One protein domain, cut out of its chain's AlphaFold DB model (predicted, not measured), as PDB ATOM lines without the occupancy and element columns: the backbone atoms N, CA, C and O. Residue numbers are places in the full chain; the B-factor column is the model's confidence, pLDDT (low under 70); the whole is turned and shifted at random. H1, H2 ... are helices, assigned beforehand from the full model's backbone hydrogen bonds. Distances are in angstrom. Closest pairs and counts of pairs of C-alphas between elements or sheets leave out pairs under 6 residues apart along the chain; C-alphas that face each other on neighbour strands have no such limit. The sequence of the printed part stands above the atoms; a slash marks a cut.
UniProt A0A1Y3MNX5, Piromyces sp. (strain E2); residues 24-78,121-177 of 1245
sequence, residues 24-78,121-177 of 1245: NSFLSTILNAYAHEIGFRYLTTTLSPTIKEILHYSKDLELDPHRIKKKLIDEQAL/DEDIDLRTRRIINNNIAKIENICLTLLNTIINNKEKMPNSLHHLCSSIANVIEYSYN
ATOM      1  N   ASN A  24     -27.957  54.539  39.161       69.38
ATOM      2  CA  ASN A  24     -29.368  54.914  39.020       69.38
ATOM      3  C   ASN A  24     -29.644  55.308  37.555       69.38
ATOM      4  O   ASN A  24     -29.845  56.475  37.207       69.38
ATOM      5  N   SER A  25     -29.557  54.323  36.661       78.62
ATOM      6  CA  SER A  25     -29.627  54.524  35.225       78.62
ATOM      7  C   SER A  25     -31.026  55.011  34.861       78.62
ATOM      8  O   SER A  25     -32.021  54.560  35.418       78.62
ATOM      9  N   PHE A  26     -31.130  55.890  33.864       79.38
ATOM     10  CA  PHE A  26     -32.425  56.390  33.387       79.38
ATOM     11  C   PHE A  26     -33.388  55.258  32.966       79.38
ATOM     12  O   PHE A  26     -34.603  55.432  33.004       79.38
ATOM     13  N   LEU A  27     -32.851  54.088  32.600       77.50
ATOM     14  CA  LEU A  27     -33.606  52.857  32.357       77.50
ATOM     15  C   LEU A  27     -34.213  52.303  33.655       77.50
ATOM     16  O   LEU A  27     -35.412  52.042  33.701       77.50
ATOM     17  N   SER A  28     -33.395  52.177  34.698       76.44
ATOM     18  CA  SER A  28     -33.750  51.663  36.025       76.44
ATOM     19  C   SER A  28     -34.721  52.611  36.736       76.44
ATOM     20  O   SER A  28     -35.747  52.169  37.246       76.44
ATOM     21  N   THR A  29     -34.499  53.929  36.658       83.00
ATOM     22  CA  THR A  29     -35.440  54.943  37.164       83.00
ATOM     23  C   THR A  29     -36.787  54.890  36.436       83.00
ATOM     24  O   THR A  29     -37.827  54.955  37.086       83.00
ATOM     25  N   ILE A  30     -36.801  54.727  35.103       81.12
ATOM     26  CA  ILE A  30     -38.052  54.526  34.347       81.12
ATOM     27  C   ILE A  30     -38.739  53.226  34.761       81.12
ATOM     28  O   ILE A  30     -39.958  53.219  34.920       81.12
ATOM     29  N   LEU A  31     -37.991  52.135  34.927       80.31
ATOM     30  CA  LEU A  31     -38.560  50.837  35.277       80.31
ATOM     31  C   LEU A  31     -39.164  50.862  36.686       80.31
ATOM     32  O   LEU A  31     -40.289  50.400  36.852       80.31
ATOM     33  N   ASN A  32     -38.499  51.506  37.648       80.81
ATOM     34  CA  ASN A  32     -39.007  51.721  39.004       80.81
ATOM     35  C   ASN A  32     -40.234  52.648  39.016       80.81
ATOM     36  O   ASN A  32     -41.254  52.301  39.608       80.81
ATOM     37  N   ALA A  33     -40.201  53.777  38.300       84.00
ATOM     38  CA  ALA A  33     -41.351  54.682  38.195       84.00
ATOM     39  C   ALA A  33     -42.561  54.015  37.513       84.00
ATOM     40  O   ALA A  33     -43.699  54.186  37.949       84.00
ATOM     41  N   TYR A  34     -42.333  53.205  36.474       79.75
ATOM     42  CA  TYR A  34     -43.391  52.443  35.806       79.75
ATOM     43  C   TYR A  34     -43.902  51.277  36.668       79.75
ATOM     44  O   TYR A  34     -45.092  50.939  36.648       79.75
ATOM     45  N   ALA A  35     -43.016  50.685  37.471       78.00
ATOM     46  CA  ALA A  35     -43.382  49.702  38.473       78.00
ATOM     47  C   ALA A  35     -44.173  50.320  39.637       78.00
ATOM     48  O   ALA A  35     -44.988  49.613  40.214       78.00
ATOM     49  N   HIS A  36     -44.025  51.607  39.956       82.56
ATOM     50  CA  HIS A  36     -44.664  52.199  41.137       82.56
ATOM     51  C   HIS A  36     -46.205  52.213  41.083       82.56
ATOM     52  O   HIS A  36     -46.856  51.958  42.090       82.56
ATOM     53  N   GLU A  37     -46.818  52.446  39.916       83.00
ATOM     54  CA  GLU A  37     -48.287  52.424  39.777       83.00
ATOM     55  C   GLU A  37     -48.801  51.059  39.285       83.00
ATOM     56  O   GLU A  37     -49.603  50.383  39.939       83.00
ATOM     57  N   ILE A  38     -48.334  50.635  38.107       86.44
ATOM     58  CA  ILE A  38     -48.843  49.448  37.407       86.44
ATOM     59  C   ILE A  38     -48.152  48.176  37.912       86.44
ATOM     60  O   ILE A  38     -48.811  47.150  38.113       86.44
ATOM     61  N   GLY A  39     -46.846  48.247  38.182       86.56
ATOM     62  CA  GLY A  39     -46.101  47.151  38.803       86.56
ATOM     63  C   GLY A  39     -46.561  46.859  40.232       86.56
ATOM     64  O   GLY A  39     -46.739  45.696  40.561       86.56
ATOM     65  N   PHE A  40     -46.855  47.869  41.055       90.06
ATOM     66  CA  PHE A  40     -47.290  47.693  42.441       90.06
ATOM     67  C   PHE A  40     -48.613  46.933  42.522       90.06
ATOM     68  O   PHE A  40     -48.748  46.003  43.319       90.06
ATOM     69  N   ARG A  41     -49.572  47.250  41.640       92.38
ATOM     70  CA  ARG A  41     -50.822  46.481  41.512       92.38
ATOM     71  C   ARG A  41     -50.561  45.035  41.079       92.38
ATOM     72  O   ARG A  41     -51.163  44.122  41.643       92.38
ATOM     73  N   TYR A  42     -49.649  44.804  40.132       93.31
ATOM     74  CA  TYR A  42     -49.247  43.457  39.710       93.31
ATOM     75  C   TYR A  42     -48.553  42.668  40.838       93.31
ATOM     76  O   TYR A  42     -48.995  41.572  41.176       93.31
ATOM     77  N   LEU A  43     -47.529  43.230  41.481       92.44
ATOM     78  CA  LEU A  43     -46.785  42.613  42.583       92.44
ATOM     79  C   LEU A  43     -47.697  42.338  43.785       92.44
ATOM     80  O   LEU A  43     -47.683  41.237  44.328       92.44
ATOM     81  N   THR A  44     -48.570  43.281  44.149       94.25
ATOM     82  CA  THR A  44     -49.546  43.080  45.230       94.25
ATOM     83  C   THR A  44     -50.529  41.958  44.892       94.25
ATOM     84  O   THR A  44     -50.757  41.077  45.716       94.25
ATOM     85  N   THR A  45     -51.094  41.928  43.680       94.62
ATOM     86  CA  THR A  45     -52.071  40.884  43.305       94.62
ATOM     87  C   THR A  45     -51.454  39.501  43.084       94.62
ATOM     88  O   THR A  45     -52.161  38.505  43.236       94.62
ATOM     89  N   THR A  46     -50.160  39.412  42.761       95.81
ATOM     90  CA  THR A  46     -49.482  38.134  42.480       95.81
ATOM     91  C   THR A  46     -48.684  37.584  43.658       95.81
ATOM     92  O   THR A  46     -48.696  36.371  43.859       95.81
ATOM     93  N   LEU A  47     -48.037  38.441  44.457       96.44
ATOM     94  CA  LEU A  47     -47.152  38.031  45.551       96.44
ATOM     95  C   LEU A  47     -47.777  38.175  46.945       96.44
ATOM     96  O   LEU A  47     -47.356  37.456  47.846       96.44
ATOM     97  N   SER A  48     -48.782  39.041  47.161       96.69
ATOM     98  CA  SER A  48     -49.358  39.241  48.509       96.69
ATOM     99  C   SER A  48     -49.861  37.953  49.191       96.69
ATOM    100  O   SER A  48     -49.621  37.826  50.391       96.69
ATOM    101  N   PRO A  49     -50.494  36.976  48.501       95.06
ATOM    102  CA  PRO A  49     -50.875  35.708  49.130       95.06
ATOM    103  C   PRO A  49     -49.661  34.954  49.693       95.06
ATOM    104  O   PRO A  49     -49.640  34.615  50.874       95.06
ATOM    105  N   THR A  50     -48.621  34.778  48.876       95.62
ATOM    106  CA  THR A  50     -47.397  34.058  49.251       95.62
ATOM    107  C   THR A  50     -46.588  34.822  50.300       95.62
ATOM    108  O   THR A  50     -46.091  34.227  51.248       95.62
ATOM    109  N   ILE A  51     -46.509  36.154  50.210       96.00
ATOM    110  CA  ILE A  51     -45.849  36.989  51.226       96.00
ATOM    111  C   ILE A  51     -46.577  36.885  52.575       96.00
ATOM    112  O   ILE A  51     -45.916  36.781  53.605       96.00
ATOM    113  N   LYS A  52     -47.917  36.841  52.603       95.69
ATOM    114  CA  LYS A  52     -48.685  36.627  53.847       95.69
ATOM    115  C   LYS A  52     -48.416  35.255  54.470       95.69
ATOM    116  O   LYS A  52     -48.265  35.166  55.686       95.69
ATOM    117  N   GLU A  53     -48.300  34.209  53.653       92.56
ATOM    118  CA  GLU A  53     -47.893  32.875  54.110       92.56
ATOM    119  C   GLU A  53     -46.462  32.880  54.689       92.56
ATOM    120  O   GLU A  53     -46.231  32.372  55.786       92.56
ATOM    121  N   ILE A  54     -45.510  33.536  54.023       93.75
ATOM    122  CA  ILE A  54     -44.120  33.665  54.499       93.75
ATOM    123  C   ILE A  54     -44.046  34.454  55.816       93.75
ATOM    124  O   ILE A  54     -43.353  34.043  56.752       93.75
ATOM    125  N   LEU A  55     -44.797  35.553  55.932       94.31
ATOM    126  CA  LEU A  55     -44.875  36.359  57.153       94.31
ATOM    127  C   LEU A  55     -45.439  35.563  58.338       94.31
ATOM    128  O   LEU A  55     -44.964  35.753  59.460       94.31
ATOM    129  N   HIS A  56     -46.373  34.634  58.110       93.69
ATOM    130  CA  HIS A  56     -46.862  33.728  59.154       93.69
ATOM    131  C   HIS A  56     -45.742  32.830  59.713       93.69
ATOM    132  O   HIS A  56     -45.654  32.641  60.927       93.69
ATOM    133  N   TYR A  57     -44.839  32.330  58.862       90.88
ATOM    134  CA  TYR A  57     -43.716  31.492  59.300       90.88
ATOM    135  C   TYR A  57     -42.546  32.270  59.920       90.88
ATOM    136  O   TYR A  57     -41.826  31.700  60.741       90.88
ATOM    137  N   SER A  58     -42.362  33.549  59.568       89.75
ATOM    138  CA  SER A  58     -41.195  34.390  59.914       89.75
ATOM    139  C   SER A  58     -40.655  34.245  61.351       89.75
ATOM    140  O   SER A  58     -39.445  34.161  61.552       89.75
ATOM    141  N   LYS A  59     -41.542  34.145  62.350       89.75
ATOM    142  CA  LYS A  59     -41.212  34.057  63.788       89.75
ATOM    143  C   LYS A  59     -40.451  32.783  64.190       89.75
ATOM    144  O   LYS A  59     -39.810  32.768  65.241       89.75
ATOM    145  N   ASP A  60     -40.505  31.738  63.366       91.94
ATOM    146  CA  ASP A  60     -39.903  30.425  63.626       91.94
ATOM    147  C   ASP A  60     -38.786  30.048  62.638       91.94
ATOM    148  O   ASP A  60     -38.361  28.891  62.628       91.94
ATOM    149  N   LEU A  61     -38.288  30.996  61.834       95.81
ATOM    150  CA  LEU A  61     -37.226  30.783  60.833       95.81
ATOM    151  C   LEU A  61     -35.835  31.268  61.275       95.81
ATOM    152  O   LEU A  61     -34.933  31.373  60.452       95.81
ATOM    153  N   GLU A  62     -35.640  31.545  62.567       96.94
ATOM    154  CA  GLU A  62     -34.321  31.884  63.119       96.94
ATOM    155  C   GLU A  62     -33.281  30.806  62.756       96.94
ATOM    156  O   GLU A  62     -33.563  29.605  62.861       96.94
ATOM    157  N   LEU A  63     -32.092  31.243  62.332       97.38
ATOM    158  CA  LEU A  63     -30.980  30.389  61.894       97.38
ATOM    159  C   LEU A  63     -29.728  30.538  62.764       97.38
ATOM    160  O   LEU A  63     -28.886  29.640  62.745       97.38
ATOM    161  N   ASP A  64     -29.591  31.623  63.536       97.69
ATOM    162  CA  ASP A  64     -28.423  31.825  64.395       97.69
ATOM    163  C   ASP A  64     -28.373  30.747  65.505       97.69
ATOM    164  O   ASP A  64     -29.247  30.721  66.385       97.69
ATOM    165  N   PRO A  65     -27.346  29.868  65.523       97.44
ATOM    166  CA  PRO A  65     -27.215  28.828  66.539       97.44
ATOM    167  C   PRO A  65     -27.146  29.393  67.958       97.44
ATOM    168  O   PRO A  65     -27.625  28.740  68.885       97.44
ATOM    169  N   HIS A  66     -26.601  30.596  68.157       97.75
ATOM    170  CA  HIS A  66     -26.504  31.218  69.475       97.75
ATOM    171  C   HIS A  66     -27.862  31.724  69.965       97.75
ATOM    172  O   HIS A  66     -28.193  31.526  71.136       97.75
ATOM    173  N   ARG A  67     -28.691  32.301  69.085       97.56
ATOM    174  CA  ARG A  67     -30.073  32.685  69.426       97.56
ATOM    175  C   ARG A  67     -30.959  31.474  69.676       97.56
ATOM    176  O   ARG A  67     -31.727  31.491  70.635       97.56
ATOM    177  N   ILE A  68     -30.832  30.415  68.877       97.62
ATOM    178  CA  ILE A  68     -31.589  29.168  69.073       97.62
ATOM    179  C   ILE A  68     -31.162  28.490  70.379       97.62
ATOM    180  O   ILE A  68     -32.025  28.171  71.197       97.62
ATOM    181  N   LYS A  69     -29.853  28.343  70.631       97.25
ATOM    182  CA  LYS A  69     -29.332  27.807  71.898       97.25
ATOM    183  C   LYS A  69     -29.801  28.641  73.090       97.25
ATOM    184  O   LYS A  69     -30.263  28.072  74.076       97.25
ATOM    185  N   LYS A  70     -29.780  29.974  72.985       96.88
ATOM    186  CA  LYS A  70     -30.334  30.855  74.020       96.88
ATOM    187  C   LYS A  70     -31.840  30.638  74.218       96.88
ATOM    188  O   LYS A  70     -32.250  30.433  75.350       96.88
ATOM    189  N   LYS A  71     -32.652  30.609  73.150       96.75
ATOM    190  CA  LYS A  71     -34.107  30.344  73.214       96.75
ATOM    191  C   LYS A  71     -34.402  29.007  73.908       96.75
ATOM    192  O   LYS A  71     -35.332  28.940  74.702       96.75
ATOM    193  N   LEU A  72     -33.586  27.976  73.666       96.38
ATOM    194  CA  LEU A  72     -33.683  26.676  74.340       96.38
ATOM    195  C   LEU A  72     -33.301  26.729  75.825       96.38
ATOM    196  O   LEU A  72     -34.004  26.142  76.645       96.38
ATOM    197  N   ILE A  73     -32.228  27.439  76.182       95.62
ATOM    198  CA  ILE A  73     -31.819  27.641  77.582       95.62
ATOM    199  C   ILE A  73     -32.884  28.449  78.340       95.62
ATOM    200  O   ILE A  73     -33.263  28.071  79.446       95.62
ATOM    201  N   ASP A  74     -33.423  29.508  77.731       95.56
ATOM    202  CA  ASP A  74     -34.495  30.333  78.298       95.56
ATOM    203  C   ASP A  74     -35.805  29.520  78.453       95.56
ATOM    204  O   ASP A  74     -36.477  29.627  79.479       95.56
ATOM    205  N   GLU A  75     -36.146  28.642  77.497       95.12
ATOM    206  CA  GLU A  75     -37.269  27.684  77.581       95.12
ATOM    207  C   GLU A  75     -37.077  26.675  78.732       95.12
ATOM    208  O   GLU A  75     -37.982  26.451  79.540       95.12
ATOM    209  N   GLN A  76     -35.880  26.094  78.854       93.00
ATOM    210  CA  GLN A  76     -35.515  25.138  79.907       93.00
ATOM    211  C   GLN A  76     -35.493  25.799  81.299       93.00
ATOM    212  O   GLN A  76     -35.963  25.214  82.284       93.00
ATOM    213  N   ALA A  77     -35.034  27.050  81.382       92.94
ATOM    214  CA  ALA A  77     -35.099  27.877  82.582       92.94
ATOM    215  C   ALA A  77     -36.546  28.250  82.950       92.94
ATOM    216  O   ALA A  77     -36.905  28.228  84.129       92.94
ATOM    217  N   LEU A  78     -37.410  28.547  81.974       94.50
ATOM    218  CA  LEU A  78     -38.827  28.824  82.226       94.50
ATOM    219  C   LEU A  78     -39.552  27.580  82.764       94.50
ATOM    220  O   LEU A  78     -40.261  27.668  83.769       94.50
ATOM    221  N   ASP A 121     -24.855  20.207  77.939       91.94
ATOM    222  CA  ASP A 121     -24.632  21.115  76.807       91.94
ATOM    223  C   ASP A 121     -24.727  20.413  75.433       91.94
ATOM    224  O   ASP A 121     -25.179  21.021  74.457       91.94
ATOM    225  N   GLU A 122     -24.354  19.126  75.346       94.44
ATOM    226  CA  GLU A 122     -24.423  18.341  74.104       94.44
ATOM    227  C   GLU A 122     -25.866  18.122  73.621       94.44
ATOM    228  O   GLU A 122     -26.124  18.193  72.416       94.44
ATOM    229  N   ASP A 123     -26.833  17.917  74.525       93.69
ATOM    230  CA  ASP A 123     -28.248  17.774  74.151       93.69
ATOM    231  C   ASP A 123     -28.843  19.102  73.664       93.69
ATOM    232  O   ASP A 123     -29.645  19.118  72.722       93.69
ATOM    233  N   ILE A 124     -28.413  20.226  74.249       95.19
ATOM    234  CA  ILE A 124     -28.818  21.568  73.812       95.19
ATOM    235  C   ILE A 124     -28.245  21.858  72.418       95.19
ATOM    236  O   ILE A 124     -28.975  22.334  71.543       95.19
ATOM    237  N   ASP A 125     -26.985  21.506  72.156       96.06
ATOM    238  CA  ASP A 125     -26.361  21.625  70.832       96.06
ATOM    239  C   ASP A 125     -27.019  20.703  69.790       96.06
ATOM    240  O   ASP A 125     -27.266  21.117  68.651       96.06
ATOM    241  N   LEU A 126     -27.368  19.467  70.161       96.44
ATOM    242  CA  LEU A 126     -28.096  18.540  69.289       96.44
ATOM    243  C   LEU A 126     -29.517  19.036  68.983       96.44
ATOM    244  O   LEU A 126     -29.952  18.959  67.829       96.44
ATOM    245  N   ARG A 127     -30.241  19.577  69.973       96.75
ATOM    246  CA  ARG A 127     -31.568  20.189  69.771       96.75
ATOM    247  C   ARG A 127     -31.466  21.457  68.916       96.75
ATOM    248  O   ARG A 127     -32.270  21.618  68.001       96.75
ATOM    249  N   THR A 128     -30.433  22.275  69.121       97.69
ATOM    250  CA  THR A 128     -30.113  23.456  68.298       97.69
ATOM    251  C   THR A 128     -29.908  23.071  66.831       97.69
ATOM    252  O   THR A 128     -30.609  23.586  65.961       97.69
ATOM    253  N   ARG A 129     -29.039  22.092  66.536       97.94
ATOM    254  CA  ARG A 129     -28.800  21.613  65.156       97.94
ATOM    255  C   ARG A 129     -30.055  21.027  64.499       97.94
ATOM    256  O   ARG A 129     -30.270  21.241  63.310       97.94
ATOM    257  N   ARG A 130     -30.908  20.318  65.251       97.81
ATOM    258  CA  ARG A 130     -32.199  19.815  64.735       97.81
ATOM    259  C   ARG A 130     -33.151  20.955  64.353       97.81
ATOM    260  O   ARG A 130     -33.834  20.834  63.341       97.81
ATOM    261  N   ILE A 131     -33.189  22.037  65.133       97.56
ATOM    262  CA  ILE A 131     -34.008  23.222  64.827       97.56
ATOM    263  C   ILE A 131     -33.460  23.953  63.598       97.56
ATOM    264  O   ILE A 131     -34.236  24.222  62.689       97.56
ATOM    265  N   ILE A 132     -32.143  24.178  63.513       98.19
ATOM    266  CA  ILE A 132     -31.503  24.801  62.337       98.19
ATOM    267  C   ILE A 132     -31.828  24.017  61.064       98.19
ATOM    268  O   ILE A 132     -32.343  24.593  60.114       98.19
ATOM    269  N   ASN A 133     -31.615  22.697  61.051       98.12
ATOM    270  CA  ASN A 133     -31.873  21.879  59.862       98.12
ATOM    271  C   ASN A 133     -33.360  21.880  59.447       98.12
ATOM    272  O   ASN A 133     -33.665  21.832  58.260       98.12
ATOM    273  N   ASN A 134     -34.284  21.950  60.412       97.75
ATOM    274  CA  ASN A 134     -35.718  22.099  60.145       97.75
ATOM    275  C   ASN A 134     -36.028  23.491  59.562       97.75
ATOM    276  O   ASN A 134     -36.771  23.613  58.594       97.75
ATOM    277  N   ASN A 135     -35.416  24.543  60.107       97.31
ATOM    278  CA  ASN A 135     -35.621  25.916  59.655       97.31
ATOM    279  C   ASN A 135     -35.014  26.177  58.269       97.31
ATOM    280  O   ASN A 135     -35.667  26.832  57.463       97.31
ATOM    281  N   ILE A 136     -33.861  25.583  57.942       97.75
ATOM    282  CA  ILE A 136     -33.312  25.562  56.576       97.75
ATOM    283  C   ILE A 136     -34.326  24.930  55.614       97.75
ATOM    284  O   ILE A 136     -34.729  25.584  54.660       97.75
ATOM    285  N   ALA A 137     -34.835  23.727  55.908       97.00
ATOM    286  CA  ALA A 137     -35.811  23.054  55.041       97.00
ATOM    287  C   ALA A 137     -37.137  23.838  54.879       97.00
ATOM    288  O   ALA A 137     -37.757  23.801  53.814       97.00
ATOM    289  N   LYS A 138     -37.572  24.583  55.908       96.00
ATOM    290  CA  LYS A 138     -38.703  25.525  55.791       96.00
ATOM    291  C   LYS A 138     -38.370  26.701  54.870       96.00
ATOM    292  O   LYS A 138     -39.201  27.040  54.034       96.00
ATOM    293  N   ILE A 139     -37.193  27.315  55.023       96.44
ATOM    294  CA  ILE A 139     -36.736  28.450  54.203       96.44
ATOM    295  C   ILE A 139     -36.590  28.022  52.742       96.44
ATOM    296  O   ILE A 139     -37.112  28.704  51.870       96.44
ATOM    297  N   GLU A 140     -35.982  26.866  52.467       96.50
ATOM    298  CA  GLU A 140     -35.899  26.280  51.122       96.50
ATOM    299  C   GLU A 140     -37.292  26.139  50.485       96.50
ATOM    300  O   GLU A 140     -37.521  26.622  49.376       96.50
ATOM    301  N   ASN A 141     -38.256  25.554  51.207       96.31
ATOM    302  CA  ASN A 141     -39.633  25.400  50.728       96.31
ATOM    303  C   ASN A 141     -40.349  26.753  50.523       96.31
ATOM    304  O   ASN A 141     -41.103  26.921  49.563       96.31
ATOM    305  N   ILE A 142     -40.091  27.736  51.387       95.75
ATOM    306  CA  ILE A 142     -40.597  29.112  51.279       95.75
ATOM    307  C   ILE A 142     -40.039  29.817  50.037       95.75
ATOM    308  O   ILE A 142     -40.813  30.350  49.240       95.75
ATOM    309  N   CYS A 143     -38.724  29.768  49.823       96.19
ATOM    310  CA  CYS A 143     -38.062  30.362  48.666       96.19
ATOM    311  C   CYS A 143     -38.517  29.695  47.363       96.19
ATOM    312  O   CYS A 143     -38.835  30.391  46.400       96.19
ATOM    313  N   LEU A 144     -38.655  28.364  47.346       96.56
ATOM    314  CA  LEU A 144     -39.233  27.635  46.215       96.56
ATOM    315  C   LEU A 144     -40.696  28.026  45.967       96.56
ATOM    316  O   LEU A 144     -41.100  28.158  44.815       96.56
ATOM    317  N   THR A 145     -41.499  28.246  47.009       96.00
ATOM    318  CA  THR A 145     -42.904  28.667  46.859       96.00
ATOM    319  C   THR A 145     -43.001  30.099  46.321       96.00
ATOM    320  O   THR A 145     -43.812  30.364  45.430       96.00
ATOM    321  N   LEU A 146     -42.130  31.011  46.767       96.75
ATOM    322  CA  LEU A 146     -42.027  32.372  46.233       96.75
ATOM    323  C   LEU A 146     -41.554  32.383  44.772       96.75
ATOM    324  O   LEU A 146     -42.199  33.007  43.932       96.75
ATOM    325  N   LEU A 147     -40.498  31.636  44.442       97.19
ATOM    326  CA  LEU A 147     -39.976  31.508  43.080       97.19
ATOM    327  C   LEU A 147     -41.020  30.907  42.126       97.19
ATOM    328  O   LEU A 147     -41.283  31.467  41.063       97.19
ATOM    329  N   ASN A 148     -41.694  29.827  42.534       96.75
ATOM    330  CA  ASN A 148     -42.812  29.258  41.779       96.75
ATOM    331  C   ASN A 148     -43.973  30.255  41.642       96.75
ATOM    332  O   ASN A 148     -44.623  30.286  40.599       96.75
ATOM    333  N   THR A 149     -44.238  31.093  42.650       97.12
ATOM    334  CA  THR A 149     -45.242  32.164  42.539       97.12
ATOM    335  C   THR A 149     -44.829  33.182  41.474       97.12
ATOM    336  O   THR A 149     -45.651  33.536  40.635       97.12
ATOM    337  N   ILE A 150     -43.571  33.627  41.457       96.19
ATOM    338  CA  ILE A 150     -43.060  34.588  40.466       96.19
ATOM    339  C   ILE A 150     -43.144  33.999  39.048       96.19
ATOM    340  O   ILE A 150     -43.747  34.611  38.165       96.19
ATOM    341  N   ILE A 151     -42.624  32.783  38.843       96.50
ATOM    342  CA  ILE A 151     -42.609  32.103  37.536       96.50
ATOM    343  C   ILE A 151     -44.036  31.891  37.005       96.50
ATOM    344  O   ILE A 151     -44.344  32.317  35.893       96.50
ATOM    345  N   ASN A 152     -44.939  31.316  37.810       96.81
ATOM    346  CA  ASN A 152     -46.322  31.039  37.391       96.81
ATOM    347  C   ASN A 152     -47.182  32.306  37.209       96.81
ATOM    348  O   ASN A 152     -48.289  32.229  36.674       96.81
ATOM    349  N   ASN A 153     -46.705  33.475  37.648       96.19
ATOM    350  CA  ASN A 153     -47.359  34.759  37.401       96.19
ATOM    351  C   ASN A 153     -46.700  35.580  36.274       96.19
ATOM    352  O   ASN A 153     -47.264  36.616  35.921       96.19
ATOM    353  N   LYS A 154     -45.604  35.116  35.639       93.94
ATOM    354  CA  LYS A 154     -44.940  35.808  34.507       93.94
ATOM    355  C   LYS A 154     -45.914  36.150  33.369       93.94
ATOM    356  O   LYS A 154     -45.826  37.231  32.801       93.94
ATOM    357  N   GLU A 155     -46.900  35.294  33.090       93.38
ATOM    358  CA  GLU A 155     -47.946  35.550  32.079       93.38
ATOM    359  C   GLU A 155     -48.967  36.635  32.478       93.38
ATOM    360  O   GLU A 155     -49.664  37.174  31.621       93.38
ATOM    361  N   LYS A 156     -49.068  36.976  33.769       94.88
ATOM    362  CA  LYS A 156     -49.934  38.057  34.283       94.88
ATOM    363  C   LYS A 156     -49.209  39.405  34.357       94.88
ATOM    364  O   LYS A 156     -49.819  40.401  34.747       94.88
ATOM    365  N   MET A 157     -47.919  39.438  34.017       94.06
ATOM    366  CA  MET A 157     -47.110  40.652  33.953       94.06
ATOM    367  C   MET A 157     -47.752  41.642  32.968       94.06
ATOM    368  O   MET A 157     -48.023  41.263  31.828       94.06
ATOM    369  N   PRO A 158     -48.003  42.908  33.354       93.62
ATOM    370  CA  PRO A 158     -48.641  43.878  32.470       93.62
ATOM    371  C   PRO A 158     -47.890  44.001  31.140       93.62
ATOM    372  O   PRO A 158     -46.684  44.250  31.139       93.62
ATOM    373  N   ASN A 159     -48.597  43.863  30.011       93.62
ATOM    374  CA  ASN A 159     -47.994  43.834  28.667       93.62
ATOM    375  C   ASN A 159     -47.020  44.996  28.416       93.62
ATOM    376  O   ASN A 159     -46.003  44.820  27.757       93.62
ATOM    377  N   SER A 160     -47.302  46.182  28.954       90.56
ATOM    378  CA  SER A 160     -46.427  47.355  28.879       90.56
ATOM    379  C   SER A 160     -45.105  47.189  29.636       90.56
ATOM    380  O   SER A 160     -44.061  47.546  29.097       90.56
ATOM    381  N   LEU A 161     -45.124  46.602  30.837       88.69
ATOM    382  CA  LEU A 161     -43.921  46.260  31.600       88.69
ATOM    383  C   LEU A 161     -43.151  45.125  30.901       88.69
ATOM    384  O   LEU A 161     -41.939  45.216  30.739       88.69
ATOM    385  N   HIS A 162     -43.851  44.111  30.382       91.38
ATOM    386  CA  HIS A 162     -43.243  43.048  29.575       91.38
ATOM    387  C   HIS A 162     -42.573  43.601  28.300       91.38
ATOM    388  O   HIS A 162     -41.449  43.220  27.965       91.38
ATOM    389  N   HIS A 163     -43.217  44.540  27.596       91.31
ATOM    390  CA  HIS A 163     -42.636  45.241  26.447       91.31
ATOM    391  C   HIS A 163     -41.456  46.142  26.838       91.31
ATOM    392  O   HIS A 163     -40.507  46.238  26.056       91.31
ATOM    393  N   LEU A 164     -41.477  46.769  28.019       88.38
ATOM    394  CA  LEU A 164     -40.345  47.539  28.541       88.38
ATOM    395  C   LEU A 164     -39.137  46.621  28.770       88.38
ATOM    396  O   LEU A 164     -38.095  46.855  28.160       88.38
ATOM    397  N   CYS A 165     -39.292  45.532  29.529       89.00
ATOM    398  CA  CYS A 165     -38.220  44.555  29.758       89.00
ATOM    399  C   CYS A 165     -37.710  43.944  28.441       89.00
ATOM    400  O   CYS A 165     -36.506  43.919  28.200       89.00
ATOM    401  N   SER A 166     -38.615  43.568  27.526       92.00
ATOM    402  CA  SER A 166     -38.251  43.087  26.180       92.00
ATOM    403  C   SER A 166     -37.431  44.117  25.390       92.00
ATOM    404  O   SER A 166     -36.504  43.759  24.666       92.00
ATOM    405  N   SER A 167     -37.760  45.406  25.517       90.75
ATOM    406  CA  SER A 167     -37.041  46.496  24.846       90.75
ATOM    407  C   SER A 167     -35.667  46.738  25.467       90.75
ATOM    408  O   SER A 167     -34.710  46.963  24.729       90.75
ATOM    409  N   ILE A 168     -35.553  46.649  26.795       87.81
ATOM    410  CA  ILE A 168     -34.285  46.746  27.528       87.81
ATOM    411  C   ILE A 168     -33.361  45.591  27.129       87.81
ATOM    412  O   ILE A 168     -32.249  45.847  26.670       87.81
ATOM    413  N   ALA A 169     -33.844  44.346  27.177       89.81
ATOM    414  CA  ALA A 169     -33.091  43.167  26.750       89.81
ATOM    415  C   ALA A 169     -32.603  43.292  25.293       89.81
ATOM    416  O   ALA A 169     -31.427  43.068  25.015       89.81
ATOM    417  N   ASN A 170     -33.461  43.742  24.369       91.75
ATOM    418  CA  ASN A 170     -33.070  43.992  22.974       91.75
ATOM    419  C   ASN A 170     -32.015  45.109  22.826       91.75
ATOM    420  O   ASN A 170     -31.183  45.044  21.923       91.75
ATOM    421  N   VAL A 171     -32.032  46.140  23.680       87.31
ATOM    422  CA  VAL A 171     -31.023  47.216  23.678       87.31
ATOM    423  C   VAL A 171     -29.690  46.734  24.255       87.31
ATOM    424  O   VAL A 171     -28.652  47.072  23.686       87.31
ATOM    425  N   ILE A 172     -29.699  45.916  25.310       87.19
ATOM    426  CA  ILE A 172     -28.495  45.288  25.877       87.19
ATOM    427  C   ILE A 172     -27.872  44.342  24.846       87.19
ATOM    428  O   ILE A 172     -26.722  44.542  24.458       87.19
ATOM    429  N   GLU A 173     -28.653  43.404  24.305       89.50
ATOM    430  CA  GLU A 173     -28.229  42.463  23.261       89.50
ATOM    431  C   GLU A 173     -27.643  43.193  22.039       89.50
ATOM    432  O   GLU A 173     -26.562  42.852  21.555       89.50
ATOM    433  N   TYR A 174     -28.310  44.248  21.555       89.31
ATOM    434  CA  TYR A 174     -27.830  45.038  20.417       89.31
ATOM    435  C   TYR A 174     -26.567  45.855  20.732       89.31
ATOM    436  O   TYR A 174     -25.769  46.118  19.828       89.31
ATOM    437  N   SER A 175     -26.376  46.265  21.988       84.00
ATOM    438  CA  SER A 175     -25.186  47.003  22.434       84.00
ATOM    439  C   SER A 175     -23.985  46.073  22.575       84.00
ATOM    440  O   SER A 175     -22.943  46.351  21.980       84.00
ATOM    441  N   TYR A 176     -24.170  44.928  23.233       84.31
ATOM    442  CA  TYR A 176     -23.166  43.871  23.374       84.31
ATOM    443  C   TYR A 176     -22.718  43.336  22.007       84.31
ATOM    444  O   TYR A 176     -21.530  43.364  21.682       84.31
ATOM    445  N   ASN A 177     -23.663  42.982  21.125       87.38
ATOM    446  CA  ASN A 177     -23.350  42.560  19.756       87.38
ATOM    447  C   ASN A 177     -22.630  43.657  18.943       87.38
ATOM    448  O   ASN A 177     -21.790  43.347  18.099       87.38
TER     449      ASN A 177
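This is residues 24 to 78 and 121 to 177 of the 1245 residues of a protein of Piromyces sp. (strain E2) (UniProt A0A1Y3MNX5). The longest helix, H3, makes the long axis; kinked H1 packs on it, H2 packs near one end, and beyond the other H4 turns off, residues 169 to 177 sticking out. The printed part has 112 residues with four named helices, H1 to H4 in order, and no named strand; its class is all helix, and it is extended, with a radius of gyration of the C-alphas of 21.2 A and spans of 61 by 33 by 24 A.

H3, residues 121 to 156, measures 52.3 A. H1, residues 26 to 60, measures 40.6 A from C-alpha 26 at (-32.425, 56.390, 33.387), with a kink of 68 degrees near residue 41. H2 is residues 65 to 78; H4, residues 159 to 177, ends at C-alpha 177 (-23.350, 42.560, 19.756).

H3 touches H1, closest C-alphas Leu 146 and Thr 50, 6.4 A, at a steep tilt of 42 degrees. H3 touches H2 with residues 124 to 132 alone, closest C-alphas Thr 128 and Lys 69, 5.7 A. H1 touches H4 with residues 27 to 39 alone, closest C-alphas Tyr 34 and Leu 161, 7.5 A. O i to N i+4 pairs are within hydrogen-bond range throughout H2 and H4, 23 of 31 in H1, 30 of 32 in H3.

Residues 79 to 120 are not printed; C-alphas 78 and 121 are 17.0 A apart. Residue 24 has pLDDT under 70.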